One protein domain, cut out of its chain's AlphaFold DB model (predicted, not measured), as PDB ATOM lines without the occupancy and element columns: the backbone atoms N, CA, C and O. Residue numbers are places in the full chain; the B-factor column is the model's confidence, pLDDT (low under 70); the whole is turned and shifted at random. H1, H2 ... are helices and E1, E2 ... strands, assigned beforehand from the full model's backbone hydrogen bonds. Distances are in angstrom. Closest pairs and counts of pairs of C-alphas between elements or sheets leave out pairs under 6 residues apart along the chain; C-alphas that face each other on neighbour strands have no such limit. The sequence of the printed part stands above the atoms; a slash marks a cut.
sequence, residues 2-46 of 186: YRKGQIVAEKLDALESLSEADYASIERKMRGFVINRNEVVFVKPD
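AT A GLANCE: This is residues 2 to 46 of the 186 residues of an uncharacterized protein of Acidobacteria bacterium (UniProt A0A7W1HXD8). A small two-strand hairpin, E1 and E2, makes one corner of a triangle whose other two corners are the helices, with H1 nearer to E2 and H2 nearer to E1. The helices and strands run roughly lengthwise, turning back with each new element, and the two helices stay apart from each other, joined by residues 10 to 19. The printed part has 45 residues, with two named helices followed by two named strands in the order H1, H2, E1, E2; the two strands form an antiparallel sheet, and the class is mixed, helices and strands. The whole is compact, with a radius of gyration of the C-alphas of 9.7 A, and rounded, its C-alphas spanning 25 by 19 by 17 A.

IN THESE COORDINATES: The printed part begins with H1, residues 2 to 9, which is 10.3 A from first to last C-alpha; C-alpha 2 stands at (278.036, 426.666, 427.083). H2, residues 20 to 29, is the longest helix at 14.3 A, and its C-alpha 20 stands at (295.779, 409.526, 427.069). E1 holds residues 33 to 36 and measures 9.8 A. E2 holds residues 42 to 45 and measures 10.0 A, ending with C-alpha 45 at (285.096, 427.705, 423.955).

HOW THE PARTS SIT: In H1 and H2 every O i to N i+4 pair is within hydrogen-bond range. The closest C-alphas of H1 and E2 are those of Ala 9 and Val 43, 5.6 A apart. Between H1 and E1 the closest C-alphas are those of Gly 5 and Phe 33, at 7.8 A. H1 and H2 are apart, with no C-alpha of the one within 8 A of the other. The closest C-alphas of H2 and E1 are those of Glu 27 and Ile 35, 6.9 A apart, while H2 and E2 are apart. E1 and E2 are a hairpin, antiparallel with 162 degrees between their directions. C-alphas 33 and 45 face each other at 4.3 A. N 34 and O 44 are within hydrogen-bond range at 2.8 A, and N 42 and O 36 at 2.9 A.

THE WHOLE: The two C-alphas farthest apart are those of Arg 3 and Ser 19, 25.9 A, while those of Tyr 2 and Asp 46, the first and last printed, are 9.9 A apart. The printed part has no cut. The links from H2 to E1 and from E1 to E2 are tight, the link from H1 to H2 is short, with 10 residues, and no link is long. The mean pLDDT of the printed part is 82.9, and one residue, Asp 13, is under 70.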
ATOM      1  N   TYR A   2     276.825 425.864 426.828       81.06
ATOM      2  CA  TYR A   2     278.036 426.666 427.083       81.06
ATOM      3  C   TYR A   2     278.401 426.808 428.574       81.06
ATOM      4  O   TYR A   2     279.424 426.284 428.989       81.06
ATOM      5  N   ARG A   3     277.518 427.381 429.410       78.88
ATOM      6  CA  ARG A   3     277.806 427.570 430.848       78.88
ATOM      7  C   ARG A   3     278.128 426.283 431.608       78.88
ATOM      8  O   ARG A   3     278.948 426.301 432.510       78.88
ATOM      9  N   LYS A   4     277.483 425.162 431.257       78.00
ATOM     10  CA  LYS A   4     277.780 423.872 431.896       78.00
ATOM     11  C   LYS A   4     279.187 423.401 431.528       78.00
ATOM     12  O   LYS A   4     279.913 422.971 432.409       78.00
ATOM     13  N   GLY A   5     279.564 423.524 430.253       77.25
ATOM     14  CA  GLY A   5     280.919 423.208 429.803       77.25
ATOM     15  C   GLY A   5     281.967 424.134 430.417       77.25
ATOM     16  O   GLY A   5     283.006 423.660 430.839       77.25
ATOM     17  N   GLN A   6     281.663 425.421 430.578       78.62
ATOM     18  CA  GLN A   6     282.573 426.379 431.202       78.62
ATOM     19  C   GLN A   6     282.826 426.084 432.688       78.62
ATOM     20  O   GLN A   6     283.970 426.078 433.114       78.62
ATOM     21  N   ILE A   7     281.791 425.725 433.456       79.50
ATOM     22  CA  ILE A   7     281.962 425.301 434.859       79.50
ATOM     23  C   ILE A   7     282.829 424.039 434.960       79.50
ATOM     24  O   ILE A   7     283.561 423.871 435.929       79.50
ATOM     25  N   VAL A   8     282.717 423.121 433.994       78.44
ATOM     26  CA  VAL A   8     283.588 421.940 433.940       78.44
ATOM     27  C   VAL A   8     285.013 422.358 433.582       78.44
ATOM     28  O   VAL A   8     285.934 421.945 434.269       78.44
ATOM     29  N   ALA A   9     285.187 423.216 432.573       77.69
ATOM     30  CA  ALA A   9     286.478 423.757 432.153       77.69
ATOM     31  C   ALA A   9     287.244 424.429 433.305       77.69
ATOM     32  O   ALA A   9     288.425 424.166 433.478       77.69
ATOM     33  N   GLU A  10     286.559 425.226 434.124       76.94
ATOM     34  CA  GLU A  10     287.127 425.905 435.299       76.94
ATOM     35  C   GLU A  10     287.550 424.950 436.428       76.94
ATOM     36  O   GLU A  10     288.261 425.364 437.336       76.94
ATOM     37  N   LYS A  11     287.095 423.692 436.399       78.06
ATOM     38  CA  LYS A  11     287.383 422.661 437.412       78.06
ATOM     39  C   LYS A  11     288.291 421.547 436.896       78.06
ATOM     40  O   LYS A  11     288.529 420.576 437.612       78.06
ATOM     41  N   LEU A  12     288.713 421.625 435.636       75.44
ATOM     42  CA  LEU A  12     289.634 420.663 435.050       75.44
ATOM     43  C   LEU A  12     291.055 421.029 435.479       75.44
ATOM     44  O   LEU A  12     291.795 421.675 434.742       75.44
ATOM     45  N   ASP A  13     291.410 420.607 436.688       66.31
ATOM     46  CA  ASP A  13     292.771 420.705 437.201       66.31
ATOM     47  C   ASP A  13     293.654 419.600 436.605       66.31
ATOM     48  O   ASP A  13     293.191 418.500 436.296       66.31
ATOM     49  N   ALA A  14     294.949 419.895 436.462       76.88
ATOM     50  CA  ALA A  14     295.991 418.929 436.112       76.88
ATOM     51  C   ALA A  14     295.733 418.123 434.821       76.88
ATOM     52  O   ALA A  14     296.037 416.930 434.755       76.88
ATOM     53  N   LEU A  15     295.230 418.782 433.768       81.06
ATOM     54  CA  LEU A  15     295.046 418.177 432.438       81.06
ATOM     55  C   LEU A  15     296.323 417.509 431.897       81.06
ATOM     56  O   LEU A  15     296.236 416.503 431.197       81.06
ATOM     57  N   GLU A  16     297.494 418.038 432.255       81.19
ATOM     58  CA  GLU A  16     298.810 417.494 431.890       81.19
ATOM     59  C   GLU A  16     299.084 416.122 432.521       81.19
ATOM     60  O   GLU A  16     299.822 415.318 431.965       81.19
ATOM     61  N   SER A  17     298.472 415.837 433.675       83.06
ATOM     62  CA  SER A  17     298.656 414.580 434.413       83.06
ATOM     63  C   SER A  17     297.706 413.464 433.976       83.06
ATOM     64  O   SER A  17     297.818 412.330 434.447       83.06
ATOM     65  N   LEU A  18     296.754 413.771 433.089       84.75
ATOM     66  CA  LEU A  18     295.778 412.798 432.619       84.75
ATOM     67  C   LEU A  18     296.423 411.765 431.700       84.75
ATOM     68  O   LEU A  18     297.200 412.101 430.803       84.75
ATOM     69  N   SER A  19     296.001 410.510 431.860       87.62
ATOM     70  CA  SER A  19     296.297 409.474 430.876       87.62
ATOM     71  C   SER A  19     295.725 409.857 429.505       87.62
ATOM     72  O   SER A  19     294.730 410.580 429.409       87.62
ATOM     73  N   GLU A  20     296.308 409.328 428.427       88.44
ATOM     74  CA  GLU A  20     295.779 409.526 427.069       88.44
ATOM     75  C   GLU A  20     294.298 409.139 426.949       88.44
ATOM     76  O   GLU A  20     293.509 409.823 426.292       88.44
ATOM     77  N   ALA A  21     293.897 408.062 427.626       89.00
ATOM     78  CA  ALA A  21     292.523 407.577 427.607       89.00
ATOM     79  C   ALA A  21     291.557 408.546 428.309       89.00
ATOM     80  O   ALA A  21     290.456 408.798 427.801       89.00
ATOM     81  N   ASP A  22     291.966 409.115 429.446       87.50
ATOM     82  CA  ASP A  22     291.164 410.090 430.186       87.50
ATOM     83  C   ASP A  22     291.068 411.408 429.425       87.50
ATOM     84  O   ASP A  22     289.971 411.951 429.270       87.50
ATOM     85  N   TYR A  23     292.181 411.872 428.856       86.81
ATOM     86  CA  TYR A  23     292.215 413.065 428.021       86.81
ATOM     87  C   TYR A  23     291.269 412.942 426.813       86.81
ATOM     88  O   TYR A  23     290.360 413.760 426.645       86.81
ATOM     89  N   ALA A  24     291.361 411.847 426.051       87.38
ATOM     90  CA  ALA A  24     290.469 411.578 424.918       87.38
ATOM     91  C   ALA A  24     288.993 411.400 425.339       87.38
ATOM     92  O   ALA A  24     288.058 411.637 424.563       87.38
ATOM     93  N   SER A  25     288.732 410.948 426.570       88.12
ATOM     94  CA  SER A  25     287.380 410.885 427.137       88.12
ATOM     95  C   SER A  25     286.814 412.284 427.396       88.12
ATOM     96  O   SER A  25     285.649 412.543 427.081       88.12
ATOM     97  N   ILE A  26     287.634 413.193 427.927       86.94
ATOM     98  CA  ILE A  26     287.250 414.581 428.197       86.94
ATOM     99  C   ILE A  26     287.010 415.334 426.889       86.94
ATOM    100  O   ILE A  26     285.945 415.938 426.749       86.94
ATOM    101  N   GLU A  27     287.904 415.220 425.903       87.31
ATOM    102  CA  GLU A  27     287.720 415.842 424.582       87.31
ATOM    103  C   GLU A  27     286.392 415.440 423.929       87.31
ATOM    104  O   GLU A  27     285.628 416.288 423.462       87.31
ATOM    105  N   ARG A  28     286.034 414.150 423.978       86.75
ATOM    106  CA  ARG A  28     284.756 413.669 423.426       86.75
ATOM    107  C   ARG A  28     283.530 414.221 424.155       86.75
ATOM    108  O   ARG A  28     282.487 414.405 423.521       86.75
ATOM    109  N   LYS A  29     283.624 414.447 425.470       86.75
ATOM    110  CA  LYS A  29     282.522 414.964 426.305       86.75
ATOM    111  C   LYS A  29     282.372 416.480 426.190       86.75
ATOM    112  O   LYS A  29     281.252 416.987 426.235       86.75
ATOM    113  N   MET A  30     283.472 417.195 425.992       87.75
ATOM    114  CA  MET A  30     283.542 418.657 425.945       87.75
ATOM    115  C   MET A  30     283.311 419.205 424.530       87.75
ATOM    116  O   MET A  30     284.010 420.101 424.063       87.75
ATOM    117  N   ARG A  31     282.289 418.694 423.827       86.69
ATOM    118  CA  ARG A  31     281.959 419.161 422.470       86.69
ATOM    119  C   ARG A  31     281.730 420.674 422.445       86.69
ATOM    120  O   ARG A  31     280.895 421.194 423.187       86.69
ATOM    121  N   GLY A  32     282.430 421.348 421.536       87.12
ATOM    122  CA  GLY A  32     282.405 422.804 421.409       87.12
ATOM    123  C   GLY A  32     283.443 423.526 422.264       87.12
ATOM    124  O   GLY A  32     283.393 424.745 422.339       87.12
ATOM    125  N   PHE A  33     284.370 422.814 422.904       89.31
ATOM    126  CA  PHE A  33     285.534 423.401 423.560       89.31
ATOM    127  C   PHE A  33     286.811 422.905 422.889       89.31
ATOM    128  O   PHE A  33     286.900 421.747 422.488       89.31
ATOM    129  N   VAL A  34     287.788 423.801 422.793       86.81
ATOM    130  CA  VAL A  34     289.173 423.477 422.469       86.81
ATOM    131  C   VAL A  34     289.886 423.231 423.788       86.81
ATOM    132  O   VAL A  34     289.846 424.077 424.687       86.81
ATOM    133  N   ILE A  35     290.496 422.060 423.907       87.31
ATOM    134  CA  ILE A  35     291.298 421.665 425.058       87.31
ATOM    135  C   ILE A  35     292.734 421.556 424.563       87.31
ATOM    136  O   ILE A  35     292.987 420.924 423.542       87.31
ATOM    137  N   ASN A  36     293.654 422.197 425.274       84.00
ATOM    138  CA  ASN A  36     295.083 422.017 425.094       84.00
ATOM    139  C   ASN A  36     295.704 421.681 426.447       84.00
ATOM    140  O   ASN A  36     295.373 422.303 427.459       84.00
ATOM    141  N   ARG A  37     296.604 420.701 426.458       83.00
ATOM    142  CA  ARG A  37     297.379 420.300 427.643       83.00
ATOM    143  C   ARG A  37     298.889 420.305 427.398       83.00
ATOM    144  O   ARG A  37     299.627 419.820 428.239       83.00
ATOM    145  N   ASN A  38     299.331 420.794 426.242       79.88
ATOM    146  CA  ASN A  38     300.744 420.866 425.882       79.88
ATOM    147  C   ASN A  38     301.167 422.336 425.839       79.88
ATOM    148  O   ASN A  38     300.439 423.141 425.262       79.88
ATOM    149  N   GLU A  39     302.330 422.663 426.405       75.25
ATOM    150  CA  GLU A  39     302.953 424.004 426.454       75.25
ATOM    151  C   GLU A  39     302.155 425.062 427.238       75.25
ATOM    152  O   GLU A  39     302.674 425.649 428.185       75.25
ATOM    153  N   VAL A  40     300.882 425.276 426.897       73.88
ATOM    154  CA  VAL A  40     299.937 426.124 427.630       73.88
ATOM    155  C   VAL A  40     298.640 425.360 427.860       73.88
ATOM    156  O   VAL A  40     297.860 425.120 426.935       73.88
ATOM    157  N   VAL A  41     298.368 425.014 429.116       81.69
ATOM    158  CA  VAL A  41     297.141 424.309 429.499       81.69
ATOM    159  C   VAL A  41     295.947 425.250 429.442       81.69
ATOM    160  O   VAL A  41     295.885 426.241 430.171       81.69
ATOM    161  N   PHE A  42     294.958 424.932 428.610       82.88
ATOM    162  CA  PHE A  42     293.710 425.682 428.576       82.88
ATOM    163  C   PHE A  42     292.519 424.845 428.121       82.88
ATOM    164  O   PHE A  42     292.624 423.911 427.331       82.88
ATOM    165  N   VAL A  43     291.338 425.270 428.565       86.38
ATOM    166  CA  VAL A  43     290.053 424.830 428.024       86.38
ATOM    167  C   VAL A  43     289.263 426.075 427.664       86.38
ATOM    168  O   VAL A  43     288.852 426.841 428.538       86.38
ATOM    169  N   LYS A  44     289.076 426.317 426.368       85.38
ATOM    170  CA  LYS A  44     288.418 427.527 425.861       85.38
ATOM    171  C   LYS A  44     287.263 427.157 424.932       85.38
ATOM    172  O   LYS A  44     287.297 426.110 424.292       85.38
ATOM    173  N   PRO A  45     286.200 427.973 424.867       87.62
ATOM    174  CA  PRO A  45     285.096 427.705 423.955       87.62
ATOM    175  C   PRO A  45     285.562 427.784 422.498       87.62
ATOM    176  O   PRO A  45     286.210 428.750 422.105       87.62
ATOM    177  N   ASP A  46     285.157 426.812 421.678       89.50
ATOM    178  CA  ASP A  46     285.217 426.935 420.223       89.50
ATOM    179  C   ASP A  46     284.164 427.964 419.799       89.50
ATOM    180  O   ASP A  46     282.948 427.720 419.764       89.50
TER     181      ASP A  46